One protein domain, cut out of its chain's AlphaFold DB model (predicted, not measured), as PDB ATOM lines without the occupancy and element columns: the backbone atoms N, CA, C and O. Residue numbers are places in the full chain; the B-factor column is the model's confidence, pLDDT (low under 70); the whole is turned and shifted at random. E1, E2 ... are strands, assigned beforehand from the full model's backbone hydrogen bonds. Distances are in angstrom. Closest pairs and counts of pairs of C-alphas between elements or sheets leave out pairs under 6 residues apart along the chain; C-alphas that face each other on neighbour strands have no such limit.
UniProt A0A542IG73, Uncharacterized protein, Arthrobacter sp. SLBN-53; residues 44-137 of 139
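AT A GLANCE: This is residues 44 to 137 of the 139 residues of an uncharacterized protein of Arthrobacter sp. SLBN-53 (UniProt A0A542IG73). With little regular structure, this is a small sandwich, sheet E3-E1-E8 face to face with sheet E2-E4-E5; the hairpin E6-E7 and its loop reach away as an arm that makes the length. The printed part has 94 residues, no named helix and strands E1 to E8, all strand with 36 residues in them. E3-E1-E8 is mixed, the others antiparallel. It is only just loose, close to compact, with radius of gyration of the C-alphas 15.0 A, and spans 51 by 27 by 22 A.

HOW THE PARTS SIT: Start at E1, residues 44 to 47, antiparallel to E3, residues 75 to 77: N 45 and O 75 are 3.0 A apart. E1 is parallel to E8, residues 134 to 136: N 46 to O 134, 2.9 A. E2, residues 53 to 58, is antiparallel to E4, residues 92 to 98: N 55 to O 96, 2.8 A. E4 and E5, residues 104 to 110, form a hairpin: N 93 to O 109, 2.9 A. So do E6, residues 113 to 115, and E7, residues 129 to 131: N 114 to O 130, 2.8 A.

IN THESE COORDINATES: Find C-alpha 44 at (300.568, 349.288, 375.198), where E1 begins, and C-alpha 136 at (302.418, 358.295, 370.538), where E8 ends. E4 runs 19.6 A.

THE WHOLE: The printed part has no cut; links E2 to E3, E3 to E4 and E6 to E7 are long. Residue 87 is under 70.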
ATOM      1  N   GLU A  44     300.719 349.286 376.648       97.44
ATOM      2  CA  GLU A  44     300.568 349.288 375.198       97.44
ATOM      3  C   GLU A  44     300.892 350.668 374.611       97.44
ATOM      4  O   GLU A  44     300.348 351.683 375.056       97.44
ATOM      5  N   LEU A  45     301.754 350.707 373.593       97.25
ATOM      6  CA  LEU A  45     302.020 351.906 372.799       97.25
ATOM      7  C   LEU A  45     301.191 351.888 371.511       97.25
ATOM      8  O   LEU A  45     301.260 350.943 370.724       97.25
ATOM      9  N   VAL A  46     300.463 352.974 371.264       96.50
ATOM     10  CA  VAL A  46     299.668 353.170 370.048       96.50
ATOM     11  C   VAL A  46     300.240 354.345 369.274       96.50
ATOM     12  O   VAL A  46     300.258 355.476 369.757       96.50
ATOM     13  N   PHE A  47     300.720 354.078 368.064       94.50
ATOM     14  CA  PHE A  47     301.358 355.078 367.217       94.50
ATOM     15  C   PHE A  47     300.371 355.627 366.191       94.50
ATOM     16  O   PHE A  47     299.641 354.870 365.557       94.50
ATOM     17  N   ALA A  48     300.377 356.946 365.985       92.62
ATOM     18  CA  ALA A  48     299.547 357.571 364.950       92.62
ATOM     19  C   ALA A  48     299.975 357.184 363.519       92.62
ATOM     20  O   ALA A  48     299.159 357.207 362.601       92.62
ATOM     21  N   HIS A  49     301.252 356.839 363.333       91.12
ATOM     22  CA  HIS A  49     301.826 356.346 362.081       91.12
ATOM     23  C   HIS A  49     302.675 355.112 362.381       91.12
ATOM     24  O   HIS A  49     303.270 355.040 363.455       91.12
ATOM     25  N   GLU A  50     302.758 354.168 361.443       91.88
ATOM     26  CA  GLU A  50     303.529 352.937 361.644       91.88
ATOM     27  C   GLU A  50     305.031 353.256 361.813       91.88
ATOM     28  O   GLU A  50     305.640 353.809 360.887       91.88
ATOM     29  N   PRO A  51     305.641 352.926 362.967       94.69
ATOM     30  CA  PRO A  51     307.064 353.139 363.187       94.69
ATOM     31  C   PRO A  51     307.891 352.031 362.525       94.69
ATOM     32  O   PRO A  51     307.474 350.877 362.444       94.69
ATOM     33  N   THR A  52     309.109 352.356 362.096       95.00
ATOM     34  CA  THR A  52     310.084 351.357 361.623       95.00
ATOM     35  C   THR A  52     310.881 350.730 362.760       95.00
ATOM     36  O   THR A  52     311.380 349.616 362.625       95.00
ATOM     37  N   SER A  53     311.026 351.443 363.875       95.75
ATOM     38  CA  SER A  53     311.636 350.932 365.100       95.75
ATOM     39  C   SER A  53     311.024 351.611 366.318       95.75
ATOM     40  O   SER A  53     310.608 352.769 366.258       95.75
ATOM     41  N   VAL A  54     310.968 350.870 367.423       97.12
ATOM     42  CA  VAL A  54     310.456 351.340 368.708       97.12
ATOM     43  C   VAL A  54     311.416 350.888 369.797       97.12
ATOM     44  O   VAL A  54     311.821 349.728 369.836       97.12
ATOM     45  N   ALA A  55     311.759 351.797 370.697       97.56
ATOM     46  CA  ALA A  55     312.437 351.522 371.945       97.56
ATOM     47  C   ALA A  55     311.728 352.265 373.080       97.56
ATOM     48  O   ALA A  55     311.192 353.358 372.889       97.56
ATOM     49  N   ALA A  56     311.705 351.671 374.267       97.25
ATOM     50  CA  ALA A  56     311.054 352.271 375.420       97.25
ATOM     51  C   ALA A  56     311.757 351.919 376.728       97.25
ATOM     52  O   ALA A  56     312.530 350.963 376.803       97.25
ATOM     53  N   CYS A  57     311.481 352.698 377.765       96.12
ATOM     54  CA  CYS A  57     311.821 352.373 379.144       96.12
ATOM     55  C   CYS A  57     310.890 353.124 380.102       96.12
ATOM     56  O   CYS A  57     310.288 354.135 379.735       96.12
ATOM     57  N   PHE A  58     310.740 352.621 381.326       95.19
ATOM     58  CA  PHE A  58     309.861 353.234 382.317       95.19
ATOM     59  C   PHE A  58     310.585 354.259 383.189       95.19
ATOM     60  O   PHE A  58     311.682 354.008 383.688       95.19
ATOM     61  N   GLY A  59     309.919 355.392 383.418       87.44
ATOM     62  CA  GLY A  59     310.455 356.527 384.165       87.44
ATOM     63  C   GLY A  59     311.239 357.524 383.308       87.44
ATOM     64  O   GLY A  59     311.395 357.378 382.096       87.44
ATOM     65  N   GLU A  60     311.712 358.586 383.952       80.75
ATOM     66  CA  GLU A  60     312.560 359.596 383.319       80.75
ATOM     67  C   GLU A  60     314.044 359.231 383.463       80.75
ATOM     68  O   GLU A  60     314.456 358.639 384.458       80.75
ATOM     69  N   GLY A  61     314.863 359.591 382.469       83.44
ATOM     70  CA  GLY A  61     316.318 359.385 382.523       83.44
ATOM     71  C   GLY A  61     316.787 357.932 382.361       83.44
ATOM     72  O   GLY A  61     317.967 357.655 382.566       83.44
ATOM     73  N   CYS A  62     315.894 357.013 381.991       90.69
ATOM     74  CA  CYS A  62     316.247 355.645 381.625       90.69
ATOM     75  C   CYS A  62     316.769 355.557 380.180       90.69
ATOM     76  O   CYS A  62     316.544 356.450 379.361       90.69
ATOM     77  N   THR A  63     317.462 354.462 379.859       93.69
ATOM     78  CA  THR A  63     317.921 354.171 378.493       93.69
ATOM     79  C   THR A  63     316.861 353.340 377.768       93.69
ATOM     80  O   THR A  63     316.595 352.223 378.219       93.69
ATOM     81  N   PRO A  64     316.264 353.831 376.662       95.81
ATOM     82  CA  PRO A  64     315.288 353.064 375.898       95.81
ATOM     83  C   PRO A  64     315.879 351.758 375.365       95.81
ATOM     84  O   PRO A  64     317.000 351.729 374.853       95.81
ATOM     85  N   VAL A  65     315.101 350.684 375.456       97.38
ATOM     86  CA  VAL A  65     315.461 349.357 374.953       97.38
ATOM     87  C   VAL A  65     314.485 348.961 373.847       97.38
ATOM     88  O   VAL A  65     313.307 349.302 373.969       97.38
ATOM     89  N   PRO A  66     314.928 348.277 372.770       97.69
ATOM     90  CA  PRO A  66     314.048 347.905 371.668       97.69
ATOM     91  C   PRO A  66     312.814 347.143 372.144       97.69
ATOM     92  O   PRO A  66     312.943 346.158 372.862       97.69
ATOM     93  N   VAL A  67     311.640 347.593 371.709       97.62
ATOM     94  CA  VAL A  67     310.347 346.952 371.953       97.62
ATOM     95  C   VAL A  67     309.974 346.175 370.700       97.62
ATOM     96  O   VAL A  67     310.100 346.691 369.593       97.62
ATOM     97  N   SER A  68     309.503 344.942 370.862       96.50
ATOM     98  CA  SER A  68     309.052 344.114 369.743       96.50
ATOM     99  C   SER A  68     307.543 344.201 369.570       96.50
ATOM    100  O   SER A  68     306.794 344.156 370.546       96.50
ATOM    101  N   ARG A  69     307.096 344.246 368.314       96.25
ATOM    102  CA  ARG A  69     305.679 344.109 367.981       96.25
ATOM    103  C   ARG A  69     305.222 342.679 368.263       96.25
ATOM    104  O   ARG A  69     305.893 341.727 367.862       96.25
ATOM    105  N   ASN A  70     304.101 342.522 368.956       94.75
ATOM    106  CA  ASN A  70     303.543 341.208 369.257       94.75
ATOM    107  C   ASN A  70     302.767 340.634 368.040       94.75
ATOM    108  O   ASN A  70     302.542 341.349 367.057       94.75
ATOM    109  N   PRO A  71     302.336 339.356 368.074       96.06
ATOM    110  CA  PRO A  71     301.589 338.734 366.971       96.06
ATOM    111  C   PRO A  71     300.236 339.387 366.650       96.06
ATOM    112  O   PRO A  71     299.726 339.229 365.545       96.06
ATOM    113  N   GLU A  72     299.660 340.121 367.599       94.81
ATOM    114  CA  GLU A  72     298.399 340.859 367.449       94.81
ATOM    115  C   GLU A  72     298.622 342.252 366.838       94.81
ATOM    116  O   GLU A  72     297.675 343.000 366.607       94.81
ATOM    117  N   GLY A  73     299.876 342.611 366.548       93.12
ATOM    118  CA  GLY A  73     300.230 343.900 365.973       93.12
ATOM    119  C   GLY A  73     300.302 345.038 366.993       93.12
ATOM    120  O   GLY A  73     300.354 346.199 366.583       93.12
ATOM    121  N   MET A  74     300.345 344.739 368.288       95.62
ATOM    122  CA  MET A  74     300.506 345.720 369.361       95.62
ATOM    123  C   MET A  74     301.982 345.905 369.726       95.62
ATOM    124  O   MET A  74     302.818 345.037 369.454       95.62
ATOM    125  N   TRP A  75     302.299 347.024 370.375       97.38
ATOM    126  CA  TRP A  75     303.633 347.330 370.899       97.38
ATOM    127  C   TRP A  75     303.617 347.312 372.436       97.38
ATOM    128  O   TRP A  75     303.529 348.375 373.057       97.38
ATOM    129  N   PRO A  76     303.641 346.121 373.066       97.62
ATOM    130  CA  PRO A  76     303.632 346.007 374.518       97.62
ATOM    131  C   PRO A  76     305.006 346.330 375.110       97.62
ATOM    132  O   PRO A  76     306.027 345.832 374.638       97.62
ATOM    133  N   VAL A  77     305.030 347.123 376.181       97.12
ATOM    134  CA  VAL A  77     306.217 347.379 377.002       97.12
ATOM    135  C   VAL A  77     306.065 346.617 378.324       97.12
ATOM    136  O   VAL A  77     305.261 347.028 379.170       97.12
ATOM    137  N   PRO A  78     306.804 345.510 378.522       95.12
ATOM    138  CA  PRO A  78     306.706 344.694 379.727       95.12
ATOM    139  C   PRO A  78     307.210 345.404 380.979       95.12
ATOM    140  O   PRO A  78     308.300 345.975 380.970       95.12
ATOM    141  N   GLN A  79     306.490 345.278 382.098       92.62
ATOM    142  CA  GLN A  79     306.917 345.765 383.423       92.62
ATOM    143  C   GLN A  79     307.994 344.875 384.077       92.62
ATOM    144  O   GLN A  79     307.936 344.528 385.257       92.62
ATOM    145  N   SER A  80     309.002 344.486 383.305       92.00
ATOM    146  CA  SER A  80     310.125 343.664 383.744       92.00
ATOM    147  C   SER A  80     311.426 344.176 383.142       92.00
ATOM    148  O   SER A  80     311.431 345.027 382.248       92.00
ATOM    149  N   ALA A  81     312.552 343.619 383.587       91.81
ATOM    150  CA  ALA A  81     313.815 343.836 382.898       91.81
ATOM    151  C   ALA A  81     313.670 343.463 381.403       91.81
ATOM    152  O   ALA A  81     312.989 342.480 381.091       91.81
ATOM    153  N   PRO A  82     314.291 344.217 380.481       94.19
ATOM    154  CA  PRO A  82     315.175 345.365 380.716       94.19
ATOM    155  C   PRO A  82     314.466 346.737 380.796       94.19
ATOM    156  O   PRO A  82     315.139 347.744 380.988       94.19
ATOM    157  N   TYR A  83     313.139 346.800 380.647       92.75
ATOM    158  CA  TYR A  83     312.377 348.058 380.552       92.75
ATOM    159  C   TYR A  83     312.083 348.705 381.910       92.75
ATOM    160  O   TYR A  83     311.948 349.927 381.999       92.75
ATOM    161  N   LEU A  84     311.977 347.880 382.959       91.56
ATOM    162  CA  LEU A  84     311.757 348.283 384.344       91.56
ATOM    163  C   LEU A  84     312.821 347.661 385.252       91.56
ATOM    164  O   LEU A  84     313.092 346.462 385.162       91.56
ATOM    165  N   ILE A  85     313.363 348.452 386.180       85.44
ATOM    166  CA  ILE A  85     314.210 347.967 387.275       85.44
ATOM    167  C   ILE A  85     313.404 348.091 388.579       85.44
ATOM    168  O   ILE A  85     313.195 349.208 389.052       85.44
ATOM    169  N   PRO A  86     312.917 346.977 389.158       78.12
ATOM    170  CA  PRO A  86     312.185 347.008 390.421       78.12
ATOM    171  C   PRO A  86     313.063 347.424 391.618       78.12
ATOM    172  O   PRO A  86     314.268 347.161 391.606       78.12
ATOM    173  N   PRO A  87     312.469 347.968 392.700       68.69
ATOM    174  CA  PRO A  87     311.061 348.336 392.847       68.69
ATOM    175  C   PRO A  87     310.795 349.732 392.268       68.69
ATOM    176  O   PRO A  87     311.393 350.714 392.698       68.69
ATOM    177  N   ALA A  88     309.865 349.835 391.320       73.38
ATOM    178  CA  ALA A  88     309.466 351.112 390.747       73.38
ATOM    179  C   ALA A  88     307.970 351.094 390.425       73.38
ATOM    180  O   ALA A  88     307.473 350.158 389.800       73.38
ATOM    181  N   SER A  89     307.254 352.126 390.873       77.81
ATOM    182  CA  SER A  89     305.898 352.401 390.403       77.81
ATOM    183  C   SER A  89     305.984 353.023 389.019       77.81
ATOM    184  O   SER A  89     306.734 353.975 388.803       77.81
ATOM    185  N   VAL A  90     305.216 352.485 388.082       86.31
ATOM    186  CA  VAL A  90     305.268 352.915 386.692       86.31
ATOM    187  C   VAL A  90     304.242 354.022 386.458       86.31
ATOM    188  O   VAL A  90     303.043 353.770 386.431       86.31
ATOM    189  N   THR A  91     304.715 355.259 386.310       91.62
ATOM    190  CA  THR A  91     303.860 356.444 386.086       91.62
ATOM    191  C   THR A  91     304.072 357.085 384.717       91.62
ATOM    192  O   THR A  91     303.229 357.848 384.242       91.62
ATOM    193  N   SER A  92     305.202 356.802 384.074       93.94
ATOM    194  CA  SER A  92     305.553 357.322 382.760       93.94
ATOM    195  C   SER A  92     306.411 356.334 381.978       93.94
ATOM    196  O   SER A  92     307.098 355.484 382.549       93.94
ATOM    197  N   VAL A  93     306.374 356.468 380.655       95.81
ATOM    198  CA  VAL A  93     307.209 355.726 379.710       95.81
ATOM    199  C   VAL A  93     307.939 356.711 378.803       95.81
ATOM    200  O   VAL A  93     307.330 357.610 378.220       95.81
ATOM    201  N   LEU A  94     309.256 356.565 378.700       95.56
ATOM    202  CA  LEU A  94     310.061 357.212 377.674       95.56
ATOM    203  C   LEU A  94     309.999 356.343 376.418       95.56
ATOM    204  O   LEU A  94     310.347 355.167 376.473       95.56
ATOM    205  N   VAL A  95     309.566 356.921 375.301       96.06
ATOM    206  CA  VAL A  95     309.458 356.243 374.004       96.06
ATOM    207  C   VAL A  95     310.395 356.922 373.015       96.06
ATOM    208  O   VAL A  95     310.344 358.143 372.867       96.06
ATOM    209  N   ASP A  96     311.223 356.131 372.341       95.94
ATOM    210  CA  ASP A  96     312.013 356.499 371.166       95.94
ATOM    211  C   ASP A  96     311.498 355.681 369.982       95.94
ATOM    212  O   ASP A  96     311.597 354.455 369.972       95.94
ATOM    213  N   ALA A  97     310.897 356.349 369.005       95.44
ATOM    214  CA  ALA A  97     310.403 355.700 367.801       95.44
ATOM    215  C   ALA A  97     310.935 356.394 366.554       95.44
ATOM    216  O   ALA A  97     310.972 357.627 366.498       95.44
ATOM    217  N   ALA A  98     311.304 355.597 365.552       94.06
ATOM    218  CA  ALA A  98     311.702 356.091 364.243       94.06
ATOM    219  C   ALA A  98     310.590 355.867 363.217       94.06
ATOM    220  O   ALA A  98     309.965 354.804 363.187       94.06
ATOM    221  N   ASP A  99     310.363 356.862 362.364       90.69
ATOM    222  CA  ASP A  99     309.491 356.733 361.196       90.69
ATOM    223  C   ASP A  99     310.250 356.217 359.958       90.69
ATOM    224  O   ASP A  99     311.471 356.047 359.961       90.69
ATOM    225  N   SER A 100     309.526 356.004 358.856       88.75
ATOM    226  CA  SER A 100     310.105 355.547 357.585       88.75
ATOM    227  C   SER A 100     311.093 356.527 356.943       88.75
ATOM    228  O   SER A 100     311.854 356.128 356.063       88.75
ATOM    229  N   SER A 101     311.115 357.788 357.384       87.19
ATOM    230  CA  SER A 101     312.111 358.779 356.973       87.19
ATOM    231  C   SER A 101     313.393 358.723 357.818       87.19
ATOM    232  O   SER A 101     314.343 359.454 357.539       87.19
ATOM    233  N   GLY A 102     313.440 357.845 358.827       85.19
ATOM    234  CA  GLY A 102     314.557 357.699 359.758       85.19
ATOM    235  C   GLY A 102     314.590 358.779 360.840       85.19
ATOM    236  O   GLY A 102     315.606 358.951 361.512       85.19
ATOM    237  N   VAL A 103     313.509 359.544 361.008       87.12
ATOM    238  CA  VAL A 103     313.429 360.581 362.036       87.12
ATOM    239  C   VAL A 103     313.028 359.942 363.353       87.12
ATOM    240  O   VAL A 103     311.984 359.304 363.446       87.12
ATOM    241  N   HIS A 104     313.825 360.204 364.387       89.81
ATOM    242  CA  HIS A 104     313.552 359.769 365.750       89.81
ATOM    243  C   HIS A 104     312.709 360.787 366.520       89.81
ATOM    244  O   HIS A 104     313.007 361.987 366.549       89.81
ATOM    245  N   VAL A 105     311.684 360.294 367.209       89.75
ATOM    246  CA  VAL A 105     310.866 361.057 368.150       89.75
ATOM    247  C   VAL A 105     311.031 360.448 369.536       89.75
ATOM    248  O   VAL A 105     310.457 359.409 369.840       89.75
ATOM    249  N   VAL A 106     311.791 361.143 370.387       92.19
ATOM    250  CA  VAL A 106     312.013 360.756 371.787       92.19
ATOM    251  C   VAL A 106     311.121 361.593 372.696       92.19
ATOM    252  O   VAL A 106     311.240 362.826 372.720       92.19
ATOM    253  N   ARG A 107     310.187 360.963 373.414       92.12
ATOM    254  CA  ARG A 107     309.212 361.655 374.273       92.12
ATOM    255  C   ARG A 107     308.852 360.837 375.506       92.12
ATOM    256  O   ARG A 107     308.621 359.639 375.417       92.12
ATOM    257  N   VAL A 108     308.716 361.527 376.636       94.38
ATOM    258  CA  VAL A 108     308.077 360.974 377.835       94.38
ATOM    259  C   VAL A 108     306.562 361.071 377.672       94.38
ATOM    260  O   VAL A 108     306.031 362.085 377.196       94.38
ATOM    261  N   ARG A 109     305.861 360.005 378.050       95.19
ATOM    262  CA  ARG A 109     304.404 359.921 378.039       95.19
ATOM    263  C   ARG A 109     303.883 359.483 379.405       95.19
ATOM    264  O   ARG A 109     304.472 358.581 380.004       95.19
ATOM    265  N   PRO A 110     302.810 360.115 379.908       95.56
ATOM    266  CA  PRO A 110     302.162 359.661 381.126       95.56
ATOM    267  C   PRO A 110     301.465 358.325 380.874       95.56
ATOM    268  O   PRO A 110     300.961 358.074 379.777       95.56
ATOM    269  N   ILE A 111     301.425 357.487 381.904       95.25
ATOM    270  CA  ILE A 111     300.633 356.260 381.908       95.25
ATOM    271  C   ILE A 111     299.402 356.521 382.755       95.25
ATOM    272  O   ILE A 111     299.495 356.863 383.934       95.25
ATOM    273  N   GLU A 112     298.243 356.369 382.133       95.31
ATOM    274  CA  GLU A 112     296.961 356.463 382.812       95.31
ATOM    275  C   GLU A 112     296.395 355.071 383.057       95.31
ATOM    276  O   GLU A 112     296.598 354.146 382.268       95.31
ATOM    277  N   THR A 113     295.629 354.934 384.133       94.00
ATOM    278  CA  THR A 113     294.854 353.732 384.418       94.00
ATOM    279  C   THR A 113     293.368 353.978 384.198       94.00
ATOM    280  O   THR A 113     292.874 355.101 384.313       94.00
ATOM    281  N   GLU A 114     292.633 352.911 383.922       94.19
ATOM    282  CA  GLU A 114     291.175 352.898 383.918       94.19
ATOM    283  C   GLU A 114     290.641 351.703 384.722       94.19
ATOM    284  O   GLU A 114     291.297 350.658 384.768       94.19
ATOM    285  N   PRO A 115     289.471 351.835 385.371       92.38
ATOM    286  CA  PRO A 115     288.834 350.716 386.055       92.38
ATOM    287  C   PRO A 115     288.476 349.600 385.072       92.38
ATOM    288  O   PRO A 115     288.009 349.871 383.967       92.38
ATOM    289  N   THR A 116     288.610 348.342 385.493       92.81
ATOM    290  CA  THR A 116     288.097 347.202 384.712       92.81
ATOM    291  C   THR A 116     286.575 347.064 384.814       92.81
ATOM    292  O   THR A 116     285.960 346.375 384.006       92.81
ATOM    293  N   GLY A 117     285.957 347.727 385.801       91.00
ATOM    294  CA  GLY A 117     284.534 347.598 386.130       91.00
ATOM    295  C   GLY A 117     284.221 346.420 387.059       91.00
ATOM    296  O   GLY A 117     283.075 346.258 387.482       91.00
ATOM    297  N   GLU A 118     285.225 345.619 387.411       90.12
ATOM    298  CA  GLU A 118     285.105 344.552 388.402       90.12
ATOM    299  C   GLU A 118     285.161 345.128 389.821       90.12
ATOM    300  O   GLU A 118     285.914 346.057 390.091       90.12
ATOM    301  N   HIS A 119     284.368 344.566 390.733       88.62
ATOM    302  CA  HIS A 119     284.280 345.010 392.129       88.62
ATOM    303  C   HIS A 119     284.233 343.789 393.058       88.62
ATOM    304  O   HIS A 119     283.179 343.481 393.619       88.62
ATOM    305  N   PRO A 120     285.333 343.027 393.177       86.94
ATOM    306  CA  PRO A 120     285.326 341.764 393.917       86.94
ATOM    307  C   PRO A 120     285.099 341.968 395.426       86.94
ATOM    308  O   PRO A 120     284.561 341.074 396.072       86.94
ATOM    309  N   ASP A 121     285.413 343.157 395.956       86.38
ATOM    310  CA  ASP A 121     285.170 343.550 397.353       86.38
ATOM    311  C   ASP A 121     283.903 344.416 397.531       86.38
ATOM    312  O   ASP A 121     283.659 344.947 398.613       86.38
ATOM    313  N   GLY A 122     283.088 344.570 396.483       85.00
ATOM    314  CA  GLY A 122     281.891 345.417 396.476       85.00
ATOM    315  C   GLY A 122     282.101 346.795 395.823       85.00
ATOM    316  O   GLY A 122     283.224 347.296 395.759       85.00
ATOM    317  N   PRO A 123     281.031 347.420 395.292       85.50
ATOM    318  CA  PRO A 123     281.107 348.652 394.490       85.50
ATOM    319  C   PRO A 123     281.665 349.866 395.249       85.50
ATOM    320  O   PRO A 123     282.279 350.758 394.673       85.50
ATOM    321  N   GLU A 124     281.468 349.888 396.555       85.00
ATOM    322  CA  GLU A 124     282.090 350.797 397.519       85.00
ATOM    323  C   GLU A 124     283.622 350.726 397.655       85.00
ATOM    324  O   GLU A 124     284.228 351.713 398.073       85.00
ATOM    325  N   CYS A 125     284.251 349.589 397.347       84.44
ATOM    326  CA  CYS A 125     285.652 349.316 397.684       84.44
ATOM    327  C   CYS A 125     286.629 349.541 396.528       84.44
ATOM    328  O   CYS A 125     287.801 349.172 396.609       84.44
ATOM    329  N   GLY A 126     286.161 350.201 395.465       85.25
ATOM    330  CA  GLY A 126     286.907 350.304 394.219       85.25
ATOM    331  C   GLY A 126     287.100 348.928 393.583       85.25
ATOM    332  O   GLY A 126     286.398 347.967 393.897       85.25
ATOM    333  N   GLY A 127     288.047 348.829 392.659       89.19
ATOM    334  CA  GLY A 127     288.268 347.587 391.941       89.19
ATOM    335  C   GLY A 127     289.576 347.572 391.166       89.19
ATOM    336  O   GLY A 127     290.320 348.562 391.178       89.19
ATOM    337  N   PRO A 128     289.855 346.452 390.481       92.12
ATOM    338  CA  PRO A 128     291.001 346.338 389.606       92.12
ATOM    339  C   PRO A 128     291.030 347.450 388.559       92.12
ATOM    340  O   PRO A 128     290.008 347.924 388.054       92.12
ATOM    341  N   VAL A 129     292.246 347.841 388.207       93.12
ATOM    342  CA  VAL A 129     292.520 348.786 387.131       93.12
ATOM    343  C   VAL A 129     293.374 348.113 386.069       93.12
ATOM    344  O   VAL A 129     294.053 347.124 386.339       93.12
ATOM    345  N   ARG A 130     293.359 348.675 384.867       94.25
ATOM    346  CA  ARG A 130     294.285 348.360 383.777       94.25
ATOM    347  C   ARG A 130     294.886 349.645 383.229       94.25
ATOM    348  O   ARG A 130     294.358 350.727 383.489       94.25
ATOM    349  N   PHE A 131     295.968 349.552 382.469       95.38
ATOM    350  CA  PHE A 131     296.485 350.721 381.763       95.38
ATOM    351  C   PHE A 131     295.616 351.081 380.565       95.38
ATOM    352  O   PHE A 131     295.132 350.205 379.848       95.38
ATOM    353  N   LYS A 132     295.461 352.384 380.332       96.88
ATOM    354  CA  LYS A 132     295.004 352.892 379.041       96.88
ATOM    355  C   LYS A 132     296.156 352.813 378.032       96.88
ATOM    356  O   LYS A 132     297.300 353.066 378.419       96.88
ATOM    357  N   PRO A 133     295.876 352.553 376.744       96.62
ATOM    358  CA  PRO A 133     296.905 352.600 375.712       96.62
ATOM    359  C   PRO A 133     297.550 353.990 375.615       96.62
ATOM    360  O   PRO A 133     296.860 355.013 375.543       96.62
ATOM    361  N   VAL A 134     298.881 354.029 375.590       96.88
ATOM    362  CA  VAL A 134     299.666 355.264 375.526       96.88
ATOM    363  C   VAL A 134     299.755 355.737 374.082       96.88
ATOM    364  O   VAL A 134     300.340 355.080 373.223       96.88
ATOM    365  N   GLN A 135     299.207 356.922 373.822       95.88
ATOM    366  CA  GLN A 135     299.211 357.520 372.491       95.88
ATOM    367  C   GLN A 135     300.566 358.167 372.181       95.88
ATOM    368  O   GLN A 135     301.033 359.075 372.881       95.88
ATOM    369  N   VAL A 136     301.185 357.734 371.085       92.62
ATOM    370  CA  VAL A 136     302.418 358.295 370.538       92.62
ATOM    371  C   VAL A 136     302.062 359.059 369.259       92.62
ATOM    372  O   VAL A 136     301.884 358.452 368.198       92.62
ATOM    373  N   PRO A 137     301.902 360.394 369.339       85.81
ATOM    374  CA  PRO A 137     301.579 361.194 368.171       85.81
ATOM    375  C   PRO A 137     302.699 361.108 367.137       85.81
ATOM    376  O   PRO A 137     303.880 361.003 367.481       85.81
TER     377      PRO A 137